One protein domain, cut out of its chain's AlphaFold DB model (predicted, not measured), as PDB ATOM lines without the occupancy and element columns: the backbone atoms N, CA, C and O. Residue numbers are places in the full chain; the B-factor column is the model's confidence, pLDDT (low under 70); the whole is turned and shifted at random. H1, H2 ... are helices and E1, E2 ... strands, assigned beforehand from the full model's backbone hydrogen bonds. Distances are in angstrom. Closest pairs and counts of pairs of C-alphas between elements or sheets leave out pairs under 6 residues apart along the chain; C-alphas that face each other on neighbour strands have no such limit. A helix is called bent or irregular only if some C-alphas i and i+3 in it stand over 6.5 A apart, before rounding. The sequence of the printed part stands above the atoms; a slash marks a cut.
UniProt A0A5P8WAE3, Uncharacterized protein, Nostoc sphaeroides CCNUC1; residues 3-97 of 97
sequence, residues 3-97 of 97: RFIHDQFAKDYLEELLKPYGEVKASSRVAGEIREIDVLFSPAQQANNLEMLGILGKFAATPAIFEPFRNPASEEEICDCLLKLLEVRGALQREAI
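AT A GLANCE: This is residues 3 to 97 of the 97 residues of an uncharacterized protein of Nostoc sphaeroides CCNUC1 (UniProt A0A5P8WAE3). A small, strongly twisted sheet, made mainly of the long bent hairpin E1 and E2 with the short strand E3 at one edge, lies between two long helices, H1 running along the strands on one face and H4 crossing them on the other. The short helices H2 and H3 form a small corner off the sheet, and residues 92 to 97, of which 92 to 95 belong to H4, stick out. The printed part has 95 residues, with four named helices and three named strands in the order H1 E1 E2 H2 H3 E3 H4; the sheet runs E1 E2 E3, all antiparallel, and the class is mixed, helices and strands. The whole is compact, with a radius of gyration of the C-alphas of 13.7 A, and spans 40 by 36 by 20 A, only just flat.

HOW THE PARTS SIT: H1, residues 3 to 21, is on the sheet of E1, residues 22 to 30, E2, residues 35 to 43, and E3, residues 64 to 66. Its height over the sheet is 9.2 A, and it lies over E1 and E2, along the strands at 8 degrees to E2 on the local plane. The closest C-alphas of H1 and E1 are those of Glu 15 and Val 24, 6.2 A apart. E1 and E2 form a hairpin; N 25 and O 40 are within hydrogen-bond range at 2.8 A, as are N 42 and O 23 at 2.9 A. E1 bends by 78 degrees at residue 27, and E2 by 60 degrees at residue 38. H2, residues 50 to 53, and H3, residues 55 to 59, touch only at the corner, with the C-alphas of Leu 50 and Gly 57 closest at 4.6 A. H2 is not on the sheet; H3 is only just not on it, with 4 pairs of C-alphas within 10 A. H2 is close to H1 but not clearly touching it, with the C-alphas of Tyr 21 and Leu 50 closest at 7.2 A. E3 is the antiparallel neighbour of E2, with N 41 and O 64 at 2.9 A and N 66 and O 39 at 2.9 A, within hydrogen-bond range. H4, residues 75 to 95, is on the opposite face from H1, which gives three layers, helices on both faces of a sheet. Its height over the sheet is 8.5 A; it lies over E2 and runs only just across the strands, at 61 degrees to E2 on the local plane. The closest C-alphas of H4 and E1 are those of Val 88 and Val 30, 6.7 A apart. H1 and H4 are apart. Every O i to N i+4 pair is within hydrogen-bond range in H3 and H4, and 13 of 15 are in H1; H2 is too short for such a pair.

IN THESE COORDINATES: H1 begins at C-alpha 3, (166.318, 233.729, 253.270), and is 28.5 A long; it is irregular, with C-alphas 17 and 20 7.1 A apart. E1 is 20.1 A long and E2 22.5 A, the latter ending at C-alpha 43, (189.198, 215.302, 254.907). H2 is 5.6 A long, and H3 and E3 are 6.6 A each. H4 is 30.7 A long and ends at C-alpha 95, (201.081, 229.661, 255.867).

THE WHOLE: The two C-alphas farthest apart are those of Arg 3 and Ile 97, 40.3 A. The printed part has no cut and no long link. The mean pLDDT of the printed part is 85.4; residues 3 to 4, 26 to 35 and 97 are under 70.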
ATOM      1  N   ARG A   3     165.074 234.075 253.989       55.09
ATOM      2  CA  ARG A   3     166.318 233.729 253.270       55.09
ATOM      3  C   ARG A   3     167.388 233.154 254.215       55.09
ATOM      4  O   ARG A   3     168.074 232.224 253.829       55.09
ATOM      5  N   PHE A   4     167.426 233.623 255.466       64.81
ATOM      6  CA  PHE A   4     168.392 233.190 256.484       64.81
ATOM      7  C   PHE A   4     168.128 231.794 257.058       64.81
ATOM      8  O   PHE A   4     169.068 231.110 257.426       64.81
ATOM      9  N   ILE A   5     166.870 231.343 257.131       75.00
ATOM     10  CA  ILE A   5     166.551 230.051 257.767       75.00
ATOM     11  C   ILE A   5     167.044 228.888 256.903       75.00
ATOM     12  O   ILE A   5     167.583 227.921 257.423       75.00
ATOM     13  N   HIS A   6     166.871 228.981 255.581       81.69
ATOM     14  CA  HIS A   6     167.353 227.951 254.659       81.69
ATOM     15  C   HIS A   6     168.872 227.962 254.521       81.69
ATOM     16  O   HIS A   6     169.469 226.898 254.411       81.69
ATOM     17  N   ASP A   7     169.462 229.156 254.536       82.56
ATOM     18  CA  ASP A   7     170.908 229.356 254.523       82.56
ATOM     19  C   ASP A   7     171.557 228.704 255.752       82.56
ATOM     20  O   ASP A   7     172.378 227.800 255.615       82.56
ATOM     21  N   GLN A   8     171.083 229.053 256.953       84.44
ATOM     22  CA  GLN A   8     171.584 228.473 258.196       84.44
ATOM     23  C   GLN A   8     171.346 226.961 258.262       84.44
ATOM     24  O   GLN A   8     172.259 226.211 258.580       84.44
ATOM     25  N   PHE A   9     170.148 226.494 257.894       88.94
ATOM     26  CA  PHE A   9     169.853 225.062 257.884       88.94
ATOM     27  C   PHE A   9     170.802 224.279 256.967       88.94
ATOM     28  O   PHE A   9     171.253 223.201 257.338       88.94
ATOM     29  N   ALA A  10     171.097 224.792 255.769       90.00
ATOM     30  CA  ALA A  10     171.982 224.105 254.834       90.00
ATOM     31  C   ALA A  10     173.425 224.033 255.358       90.00
ATOM     32  O   ALA A  10     174.071 222.997 255.199       90.00
ATOM     33  N   LYS A  11     173.894 225.101 256.014       89.75
ATOM     34  CA  LYS A  11     175.207 225.158 256.675       89.75
ATOM     35  C   LYS A  11     175.301 224.136 257.799       89.75
ATOM     36  O   LYS A  11     176.166 223.265 257.745       89.75
ATOM     37  N   ASP A  12     174.355 224.178 258.735       90.31
ATOM     38  CA  ASP A  12     174.300 223.259 259.875       90.31
ATOM     39  C   ASP A  12     174.214 221.802 259.399       90.31
ATOM     40  O   ASP A  12     174.890 220.917 259.918       90.31
ATOM     41  N   TYR A  13     173.408 221.544 258.363       92.38
ATOM     42  CA  TYR A  13     173.251 220.206 257.806       92.38
ATOM     43  C   TYR A  13     174.541 219.684 257.167       92.38
ATOM     44  O   TYR A  13     174.917 218.540 257.410       92.38
ATOM     45  N   LEU A  14     175.224 220.500 256.356       92.88
ATOM     46  CA  LEU A  14     176.500 220.114 255.752       92.88
ATOM     47  C   LEU A  14     177.589 219.920 256.808       92.88
ATOM     48  O   LEU A  14     178.375 218.980 256.692       92.88
ATOM     49  N   GLU A  15     177.614 220.761 257.840       92.19
ATOM     50  CA  GLU A  15     178.538 220.611 258.957       92.19
ATOM     51  C   GLU A  15     178.327 219.270 259.671       92.19
ATOM     52  O   GLU A  15     179.265 218.476 259.776       92.19
ATOM     53  N   GLU A  16     177.100 218.973 260.101       93.25
ATOM     54  CA  GLU A  16     176.769 217.704 260.759       93.25
ATOM     55  C   GLU A  16     177.021 216.488 259.863       93.25
ATOM     56  O   GLU A  16     177.515 215.459 260.328       93.25
ATOM     57  N   LEU A  17     176.732 216.602 258.566       94.00
ATOM     58  CA  LEU A  17     176.917 215.509 257.616       94.00
ATOM     59  C   LEU A  17     178.399 215.192 257.361       94.00
ATOM     60  O   LEU A  17     178.745 214.023 257.188       94.00
ATOM     61  N   LEU A  18     179.265 216.209 257.315       93.69
ATOM     62  CA  LEU A  18     180.687 216.065 256.978       93.69
ATOM     63  C   LEU A  18     181.586 215.824 258.197       93.69
ATOM     64  O   LEU A  18     182.662 215.245 258.035       93.69
ATOM     65  N   LYS A  19     181.144 216.194 259.407       92.75
ATOM     66  CA  LYS A  19     181.859 215.982 260.684       92.75
ATOM     67  C   LYS A  19     182.490 214.589 260.851       92.75
ATOM     68  O   LYS A  19     183.628 214.517 261.310       92.75
ATOM     69  N   PRO A  20     181.832 213.472 260.478       93.12
ATOM     70  CA  PRO A  20     182.430 212.141 260.612       93.12
ATOM     71  C   PRO A  20     183.617 211.871 259.673       93.12
ATOM     72  O   PRO A  20     184.357 210.913 259.889       93.12
ATOM     73  N   TYR A  21     183.784 212.674 258.619       93.44
ATOM     74  CA  TYR A  21     184.717 212.414 257.518       93.44
ATOM     75  C   TYR A  21     185.940 213.340 257.522       93.44
ATOM     76  O   TYR A  21     186.870 213.135 256.738       93.44
ATOM     77  N   GLY A  22     185.975 214.353 258.386       92.31
ATOM     78  CA  GLY A  22     187.070 215.314 258.421       92.31
ATOM     79  C   GLY A  22     186.823 216.494 259.349       92.31
ATOM     80  O   GLY A  22     185.837 216.551 260.081       92.31
ATOM     81  N   GLU A  23     187.747 217.447 259.309       92.25
ATOM     82  CA  GLU A  23     187.601 218.717 260.006       92.25
ATOM     83  C   GLU A  23     186.674 219.630 259.197       92.25
ATOM     84  O   GLU A  23     186.906 219.886 258.013       92.25
ATOM     85  N   VAL A  24     185.633 220.137 259.855       89.62
ATOM     86  CA  VAL A  24     184.736 221.146 259.300       89.62
ATOM     87  C   VAL A  24     184.939 222.452 260.059       89.62
ATOM     88  O   VAL A  24     184.844 222.485 261.285       89.62
ATOM     89  N   LYS A  25     185.190 223.538 259.330       84.00
ATOM     90  CA  LYS A  25     185.183 224.905 259.854       84.00
ATOM     91  C   LYS A  25     184.004 225.644 259.236       84.00
ATOM     92  O   LYS A  25     184.070 226.060 258.078       84.00
ATOM     93  N   ALA A  26     182.931 225.776 260.008       69.94
ATOM     94  CA  ALA A  26     181.795 226.606 259.641       69.94
ATOM     95  C   ALA A  26     182.183 228.088 259.703       69.94
ATOM     96  O   ALA A  26     182.951 228.491 260.585       69.94
ATOM     97  N   SER A  27     181.651 228.889 258.779       66.69
ATOM     98  CA  SER A  27     181.757 230.352 258.834       66.69
ATOM     99  C   SER A  27     183.202 230.862 258.957       66.69
ATOM    100  O   SER A  27     183.531 231.708 259.798       66.69
ATOM    101  N   SER A  28     184.105 230.321 258.132       60.94
ATOM    102  CA  SER A  28     185.520 230.702 258.162       60.94
ATOM    103  C   SER A  28     185.722 232.069 257.503       60.94
ATOM    104  O   SER A  28     185.285 232.297 256.374       60.94
ATOM    105  N   ARG A  29     186.379 232.998 258.210       60.22
ATOM    106  CA  ARG A  29     186.697 234.338 257.692       60.22
ATOM    107  C   ARG A  29     188.023 234.312 256.946       60.22
ATOM    108  O   ARG A  29     189.046 233.978 257.542       60.22
ATOM    109  N   VAL A  30     188.018 234.748 255.691       60.41
ATOM    110  CA  VAL A  30     189.247 234.982 254.920       60.41
ATOM    111  C   VAL A  30     189.588 236.474 254.949       60.41
ATOM    112  O   VAL A  30     188.702 237.323 254.966       60.41
ATOM    113  N   ALA A  31     190.875 236.818 255.034       57.44
ATOM    114  CA  ALA A  31     191.311 238.212 255.080       57.44
ATOM    115  C   ALA A  31     191.424 238.809 253.664       57.44
ATOM    116  O   ALA A  31     192.208 238.319 252.854       57.44
ATOM    117  N   GLY A  32     190.690 239.895 253.408       54.47
ATOM    118  CA  GLY A  32     190.732 240.684 252.166       54.47
ATOM    119  C   GLY A  32     189.483 241.552 252.024       54.47
ATOM    120  O   GLY A  32     189.567 242.768 251.900       54.47
ATOM    121  N   GLU A  33     188.330 240.927 252.227       46.03
ATOM    122  CA  GLU A  33     187.010 241.506 252.479       46.03
ATOM    123  C   GLU A  33     186.329 240.551 253.478       46.03
ATOM    124  O   GLU A  33     186.760 239.409 253.598       46.03
ATOM    125  N   ILE A  34     185.319 240.959 254.250       54.72
ATOM    126  CA  ILE A  34     184.623 240.052 255.192       54.72
ATOM    127  C   ILE A  34     183.767 239.065 254.375       54.72
ATOM    128  O   ILE A  34     182.544 239.169 254.335       54.72
ATOM    129  N   ARG A  35     184.408 238.150 253.648       57.81
ATOM    130  CA  ARG A  35     183.771 237.082 252.889       57.81
ATOM    131  C   ARG A  35     183.797 235.849 253.775       57.81
ATOM    132  O   ARG A  35     184.850 235.306 254.104       57.81
ATOM    133  N   GLU A  36     182.615 235.490 254.242       74.25
ATOM    134  CA  GLU A  36     182.397 234.310 255.059       74.25
ATOM    135  C   GLU A  36     182.268 233.107 254.130       74.25
ATOM    136  O   GLU A  36     181.492 233.135 253.172       74.25
ATOM    137  N   ILE A  37     183.089 232.091 254.376       85.50
ATOM    138  CA  ILE A  37     182.924 230.790 253.743       85.50
ATOM    139  C   ILE A  37     181.904 230.014 254.549       85.50
ATOM    140  O   ILE A  37     182.082 229.855 255.758       85.50
ATOM    141  N   ASP A  38     180.896 229.494 253.866       88.38
ATOM    142  CA  ASP A  38     179.820 228.754 254.511       88.38
ATOM    143  C   ASP A  38     180.357 227.489 255.199       88.38
ATOM    144  O   ASP A  38     180.177 227.309 256.406       88.38
ATOM    145  N   VAL A  39     181.089 226.650 254.456       91.06
ATOM    146  CA  VAL A  39     181.735 225.440 254.981       91.06
ATOM    147  C   VAL A  39     183.120 225.258 254.361       91.06
ATOM    148  O   VAL A  39     183.248 225.041 253.156       91.06
ATOM    149  N   LEU A  40     184.162 225.284 255.194       91.69
ATOM    150  CA  LEU A  40     185.513 224.857 254.827       91.69
ATOM    151  C   LEU A  40     185.755 223.444 255.366       91.69
ATOM    152  O   LEU A  40     185.679 223.217 256.573       91.69
ATOM    153  N   PHE A  41     186.057 222.503 254.477       92.62
ATOM    154  CA  PHE A  41     186.229 221.095 254.815       92.62
ATOM    155  C   PHE A  41     187.642 220.599 254.508       92.62
ATOM    156  O   PHE A  41     188.165 220.831 253.416       92.62
ATOM    157  N   SER A  42     188.215 219.847 255.446       92.62
ATOM    158  CA  SER A  42     189.480 219.131 255.289       92.62
ATOM    159  C   SER A  42     189.274 217.649 255.618       92.62
ATOM    160  O   SER A  42     188.994 217.330 256.776       92.62
ATOM    161  N   PRO A  43     189.420 216.722 254.653       92.69
ATOM    162  CA  PRO A  43     189.198 215.302 254.907       92.69
ATOM    163  C   PRO A  43     190.213 214.727 255.895       92.69
ATOM    164  O   PRO A  43     191.394 215.083 255.886       92.69
ATOM    165  N   ALA A  44     189.762 213.778 256.715       90.94
ATOM    166  CA  ALA A  44     190.656 212.977 257.539       90.94
ATOM    167  C   ALA A  44     191.535 212.064 256.662       90.94
ATOM    168  O   ALA A  44     191.121 211.601 255.600       90.94
ATOM    169  N   GLN A  45     192.736 211.736 257.145       80.88
ATOM    170  CA  GLN A  45     193.715 210.938 256.394       80.88
ATOM    171  C   GLN A  45     193.211 209.527 256.018       80.88
ATOM    172  O   GLN A  45     193.700 208.942 255.054       80.88
ATOM    173  N   GLN A  46     192.223 208.996 256.748       78.19
ATOM    174  CA  GLN A  46     191.473 207.779 256.412       78.19
ATOM    175  C   GLN A  46     189.958 208.024 256.511       78.19
ATOM    176  O   GLN A  46     189.261 207.364 257.282       78.19
ATOM    177  N   ALA A  47     189.443 209.008 255.771       75.81
ATOM    178  CA  ALA A  47     188.004 209.223 255.647       75.81
ATOM    179  C   ALA A  47     187.338 208.003 254.975       75.81
ATOM    180  O   ALA A  47     187.303 207.879 253.750       75.81
ATOM    181  N   ASN A  48     186.850 207.070 255.793       79.81
ATOM    182  CA  ASN A  48     186.168 205.864 255.333       79.81
ATOM    183  C   ASN A  48     184.728 206.187 254.927       79.81
ATOM    184  O   ASN A  48     184.094 207.069 255.502       79.81
ATOM    185  N   ASN A  49     184.185 205.409 253.994       85.62
ATOM    186  CA  ASN A  49     182.782 205.433 253.593       85.62
ATOM    187  C   ASN A  49     182.282 206.732 252.926       85.62
ATOM    188  O   ASN A  49     181.075 206.985 252.898       85.62
ATOM    189  N   LEU A  50     183.178 207.561 252.370       88.69
ATOM    190  CA  LEU A  50     182.798 208.766 251.613       88.69
ATOM    191  C   LEU A  50     181.856 208.444 250.441       88.69
ATOM    192  O   LEU A  50     181.028 209.271 250.065       88.69
ATOM    193  N   GLU A  51     181.922 207.235 249.884       89.88
ATOM    194  CA  GLU A  51     181.028 206.767 248.827       89.88
ATOM    195  C   GLU A  51     179.545 206.787 249.225       89.88
ATOM    196  O   GLU A  51     178.693 206.961 248.351       89.88
ATOM    197  N   MET A  52     179.224 206.697 250.525       92.31
ATOM    198  CA  MET A  52     177.844 206.819 251.016       92.31
ATOM    199  C   MET A  52     177.259 208.219 250.779       92.31
ATOM    200  O   MET A  52     176.045 208.361 250.653       92.31
ATOM    201  N   LEU A  53     178.109 209.244 250.666       93.12
ATOM    202  CA  LEU A  53     177.705 210.621 250.359       93.12
ATOM    203  C   LEU A  53     177.519 210.867 248.848       93.12
ATOM    204  O   LEU A  53     177.197 211.982 248.429       93.12
ATOM    205  N   GLY A  54     177.747 209.861 247.998       94.38
ATOM    206  CA  GLY A  54     177.590 209.980 246.551       94.38
ATOM    207  C   GLY A  54     178.493 211.061 245.945       94.38
ATOM    208  O   GLY A  54     179.715 211.017 246.077       94.38
ATOM    209  N   ILE A  55     177.901 212.031 245.237       94.12
ATOM    210  CA  ILE A  55     178.653 213.120 244.586       94.12
ATOM    211  C   ILE A  55     179.349 214.009 245.622       94.12
ATOM    212  O   ILE A  55     180.499 214.390 245.407       94.12
ATOM    213  N   LEU A  56     178.699 214.286 246.756       93.81
ATOM    214  CA  LEU A  56     179.299 215.085 247.823       93.81
ATOM    215  C   LEU A  56     180.583 214.425 248.341       93.81
ATOM    216  O   LEU A  56     181.593 215.100 248.505       93.81
ATOM    217  N   GLY A  57     180.579 213.098 248.491       94.00
ATOM    218  CA  GLY A  57     181.757 212.332 248.896       94.00
ATOM    219  C   GLY A  57     182.930 212.452 247.926       94.00
ATOM    220  O   GLY A  57     184.081 212.505 248.350       94.00
ATOM    221  N   LYS A  58     182.653 212.569 246.621       93.75
ATOM    222  CA  LYS A  58     183.695 212.809 245.609       93.75
ATOM    223  C   LYS A  58     184.325 214.193 245.754       93.75
ATOM    224  O   LYS A  58     185.530 214.316 245.568       93.75
ATOM    225  N   PHE A  59     183.538 215.216 246.088       92.88
ATOM    226  CA  PHE A  59     184.055 216.567 246.337       92.88
ATOM    227  C   PHE A  59     184.796 216.669 247.673       92.88
ATOM    228  O   PHE A  59     185.808 217.354 247.760       92.88
ATOM    229  N   ALA A  60     184.336 215.932 248.683       93.19
ATOM    230  CA  ALA A  60     184.960 215.846 249.998       93.19
ATOM    231  C   ALA A  60     186.218 214.950 250.028       93.19
ATOM    232  O   ALA A  60     186.859 214.825 251.062       93.19
ATOM    233  N   ALA A  61     186.622 214.324 248.918       92.25
ATOM    234  CA  ALA A  61     187.841 213.507 248.882       92.25
ATOM    235  C   ALA A  61     189.136 214.336 249.028       92.25
ATOM    236  O   ALA A  61     190.200 213.793 249.319       92.25
ATOM    237  N   THR A  62     189.052 215.650 248.826       91.00
ATOM    238  CA  THR A  62     190.143 216.615 249.000       91.00
ATOM    239  C   THR A  62     189.649 217.801 249.827       91.00
ATOM    240  O   THR A  62     188.435 217.984 249.932       91.00
ATOM    241  N   PRO A  63     190.546 218.637 250.387       91.12
ATOM    242  CA  PRO A  63     190.127 219.898 250.991       91.12
ATOM    243  C   PRO A  63     189.248 220.703 250.028       91.12
ATOM    244  O   PRO A  63     189.590 220.843 248.849       91.12
ATOM    245  N   ALA A  64     188.109 221.188 250.514       92.50
ATOM    246  CA  ALA A  64     187.068 221.781 249.682       92.50
ATOM    247  C   ALA A  64     186.300 222.880 250.425       92.50
ATOM    248  O   ALA A  64     186.259 222.921 251.655       92.50
ATOM    249  N   ILE A  65     185.671 223.755 249.646       93.56
ATOM    250  CA  ILE A  65     184.729 224.766 250.123       93.56
ATOM    251  C   ILE A  65     183.341 224.387 249.604       93.56
ATOM    252  O   ILE A  65     183.203 224.073 248.418       93.56
ATOM    253  N   PHE A  66     182.327 224.436 250.467       93.62
ATOM    254  CA  PHE A  66     180.932 224.221 250.086       93.62
ATOM    255  C   PHE A  66     180.093 225.461 250.386       93.62
ATOM    256  O   PHE A  66     180.065 225.934 251.517       93.62
ATOM    257  N   GLU A  67     179.387 225.940 249.363       92.50
ATOM    258  CA  GLU A  67     178.504 227.112 249.395       92.50
ATOM    259  C   GLU A  67     177.112 226.657 248.914       92.50
ATOM    260  O   GLU A  67     176.896 226.484 247.706       92.50
ATOM    261  N   PRO A  68     176.187 226.308 249.827       91.25
ATOM    262  CA  PRO A  68     174.872 225.804 249.456       91.25
ATOM    263  C   PRO A  68     173.918 226.924 249.015       91.25
ATOM    264  O   PRO A  68     173.562 227.808 249.786       91.25
ATOM    265  N   PHE A  69     173.377 226.817 247.799       89.94
ATOM    266  CA  PHE A  69     172.358 227.741 247.298       89.94
ATOM    267  C   PHE A  69     170.968 227.096 247.286       89.94
ATOM    268  O   PHE A  69     170.772 225.992 246.780       89.94
ATOM    269  N   ARG A  70     169.961 227.812 247.806       86.94
ATOM    270  CA  ARG A  70     168.549 227.375 247.750       86.94
ATOM    271  C   ARG A  70     167.997 227.368 246.323       86.94
ATOM    272  O   ARG A  70     167.148 226.547 245.990       86.94
ATOM    273  N   ASN A  71     168.427 228.336 245.524       89.62
ATOM    274  CA  ASN A  71     168.086 228.466 244.112       89.62
ATOM    275  C   ASN A  71     169.343 228.165 243.285       89.62
ATOM    276  O   ASN A  71     170.436 228.191 243.846       89.62
ATOM    277  N   PRO A  72     169.227 227.916 241.972       93.25
ATOM    278  CA  PRO A  72     170.400 227.857 241.109       93.25
ATOM    279  C   PRO A  72     171.280 229.096 241.301       93.25
ATOM    280  O   PRO A  72     170.759 230.214 241.295       93.25
ATOM    281  N   ALA A  73     172.581 228.877 241.490       92.81
ATOM    282  CA  ALA A  73     173.545 229.955 241.653       92.81
ATOM    283  C   ALA A  73     173.575 230.828 240.392       92.81
ATOM    284  O   ALA A  73     173.592 230.321 239.264       92.81
ATOM    285  N   SER A  74     173.570 232.137 240.594       95.81
ATOM    286  CA  SER A  74     173.788 233.132 239.548       95.81
ATOM    287  C   SER A  74     175.256 233.183 239.119       95.81
ATOM    288  O   SER A  74     176.147 232.704 239.818       95.81
ATOM    289  N   GLU A  75     175.526 233.794 237.965       97.50
ATOM    290  CA  GLU A  75     176.899 233.999 237.480       97.50
ATOM    291  C   GLU A  75     177.754 234.793 238.478       97.50
ATOM    292  O   GLU A  75     178.931 234.486 238.654       97.50
ATOM    293  N   GLU A  76     177.152 235.765 239.169       94.81
ATOM    294  CA  GLU A  76     177.807 236.563 240.210       94.81
ATOM    295  C   GLU A  76     178.156 235.700 241.431       94.81
ATOM    296  O   GLU A  76     179.313 235.674 241.845       94.81
ATOM    297  N   GLU A  77     177.207 234.898 241.929       93.25
ATOM    298  CA  GLU A  77     177.440 233.965 243.042       93.25
ATOM    299  C   GLU A  77     178.528 232.926 242.707       93.25
ATOM    300  O   GLU A  77     179.350 232.582 243.558       93.25
ATOM    301  N   ILE A  78     178.590 232.454 241.456       94.88
ATOM    302  CA  ILE A  78     179.655 231.552 240.992       94.88
ATOM    303  C   ILE A  78     181.011 232.269 240.980       94.88
ATOM    304  O   ILE A  78     182.000 231.709 241.461       94.88
ATOM    305  N   CYS A  79     181.075 233.496 240.453       95.50
ATOM    306  CA  CYS A  79     182.301 234.299 240.470       95.50
ATOM    307  C   CYS A  79     182.789 234.548 241.902       95.50
ATOM    308  O   CYS A  79     183.985 234.417 242.173       95.50
ATOM    309  N   ASP A  80     181.871 234.826 242.827       91.62
ATOM    310  CA  ASP A  80     182.188 234.997 244.243       91.62
ATOM    311  C   ASP A  80     182.733 233.713 244.874       91.62
ATOM    312  O   ASP A  80     183.736 233.769 245.590       91.62
ATOM    313  N   CYS A  81     182.150 232.548 244.571       92.81
ATOM    314  CA  CYS A  81     182.675 231.258 245.032       92.81
ATOM    315  C   CYS A  81     184.109 231.014 244.539       92.81
ATOM    316  O   CYS A  81     184.970 230.563 245.301       92.81
ATOM    317  N   LEU A  82     184.389 231.329 243.270       94.19
ATOM    318  CA  LEU A  82     185.732 231.207 242.699       94.19
ATOM    319  C   LEU A  82     186.723 232.153 243.384       94.19
ATOM    320  O   LEU A  82     187.850 231.747 243.675       94.19
ATOM    321  N   LEU A  83     186.308 233.388 243.674       92.88
ATOM    322  CA  LEU A  83     187.144 234.348 244.387       92.88
ATOM    323  C   LEU A  83     187.469 233.855 245.807       92.88
ATOM    324  O   LEU A  83     188.649 233.790 246.150       92.88
ATOM    325  N   LYS A  84     186.471 233.389 246.577       90.50
ATOM    326  CA  LYS A  84     186.686 232.789 247.912       90.50
ATOM    327  C   LYS A  84     187.705 231.640 247.861       90.50
ATOM    328  O   LYS A  84     188.614 231.569 248.687       90.50
ATOM    329  N   LEU A  85     187.601 230.759 246.861       91.50
ATOM    330  CA  LEU A  85     188.541 229.648 246.673       91.50
ATOM    331  C   LEU A  85     189.981 230.128 246.435       91.50
ATOM    332  O   LEU A  85     190.924 229.571 247.006       91.50
ATOM    333  N   LEU A  86     190.167 231.150 245.597       92.12
ATOM    334  CA  LEU A  86     191.489 231.718 245.325       92.12
ATOM    335  C   LEU A  86     192.084 232.399 246.564       92.12
ATOM    336  O   LEU A  86     193.285 232.261 246.806       92.12
ATOM    337  N   GLU A  87     191.265 233.074 247.372       89.56
ATOM    338  CA  GLU A  87     191.707 233.693 248.624       89.56
ATOM    339  C   GLU A  87     192.170 232.649 249.650       89.56
ATOM    340  O   GLU A  87     193.262 232.792 250.209       89.56
ATOM    341  N   VAL A  88     191.406 231.563 249.841       86.69
ATOM    342  CA  VAL A  88     191.805 230.437 250.709       86.69
ATOM    343  C   VAL A  88     193.104 229.818 250.229       86.69
ATOM    344  O   VAL A  88     194.029 229.619 251.017       86.69
ATOM    345  N   ARG A  89     193.220 229.557 248.924       88.00
ATOM    346  CA  ARG A  89     194.452 229.013 248.351       88.00
ATOM    347  C   ARG A  89     195.641 229.942 248.599       88.00
ATOM    348  O   ARG A  89     196.717 229.466 248.952       88.00
ATOM    349  N   GLY A  90     195.448 231.251 248.440       89.06
ATOM    350  CA  GLY A  90     196.470 232.249 248.735       89.06
ATOM    351  C   GLY A  90     196.855 232.289 250.217       89.06
ATOM    352  O   GLY A  90     198.034 232.446 250.527       89.06
ATOM    353  N   ALA A  91     195.896 232.125 251.134       85.06
ATOM    354  CA  ALA A  91     196.160 232.048 252.572       85.06
ATOM    355  C   ALA A  91     196.994 230.809 252.929       85.06
ATOM    356  O   ALA A  91     198.060 230.954 253.523       85.06
ATOM    357  N   LEU A  92     196.589 229.630 252.452       83.38
ATOM    358  CA  LEU A  92     197.322 228.377 252.664       83.38
ATOM    359  C   LEU A  92     198.752 228.432 252.101       83.38
ATOM    360  O   LEU A  92     199.682 227.911 252.706       83.38
ATOM    361  N   GLN A  93     198.949 229.091 250.954       86.25
ATOM    362  CA  GLN A  93     200.285 229.287 250.384       86.25
ATOM    363  C   GLN A  93     201.184 230.171 251.253       86.25
ATOM    364  O   GLN A  93     202.388 229.937 251.293       86.25
ATOM    365  N   ARG A  94     200.623 231.178 251.933       85.12
ATOM    366  CA  ARG A  94     201.382 232.042 252.850       85.12
ATOM    367  C   ARG A  94     201.727 231.336 254.159       85.12
ATOM    368  O   ARG A  94     202.796 231.591 254.690       85.12
ATOM    369  N   GLU A  95     200.850 230.465 254.654       80.19
ATOM    370  CA  GLU A  95     201.081 229.661 255.867       80.19
ATOM    371  C   GLU A  95     202.124 228.549 255.672       80.19
ATOM    372  O   GLU A  95     202.682 228.050 256.644       80.19
ATOM    373  N   ALA A  96     202.391 228.151 254.425       74.56
ATOM    374  CA  ALA A  96     203.373 227.122 254.085       74.56
ATOM    375  C   ALA A  96     204.831 227.634 253.997       74.56
ATOM    376  O   ALA A  96     205.719 226.847 253.664       74.56
ATOM    377  N   ILE A  97     205.066 228.928 254.244       51.22
ATOM    378  CA  ILE A  97     206.387 229.590 254.263       51.22
ATOM    379  C   ILE A  97     206.848 229.737 255.712       51.22
ATOM    380  O   ILE A  97     208.029 229.415 255.976       51.22
TER     381      ILE A  97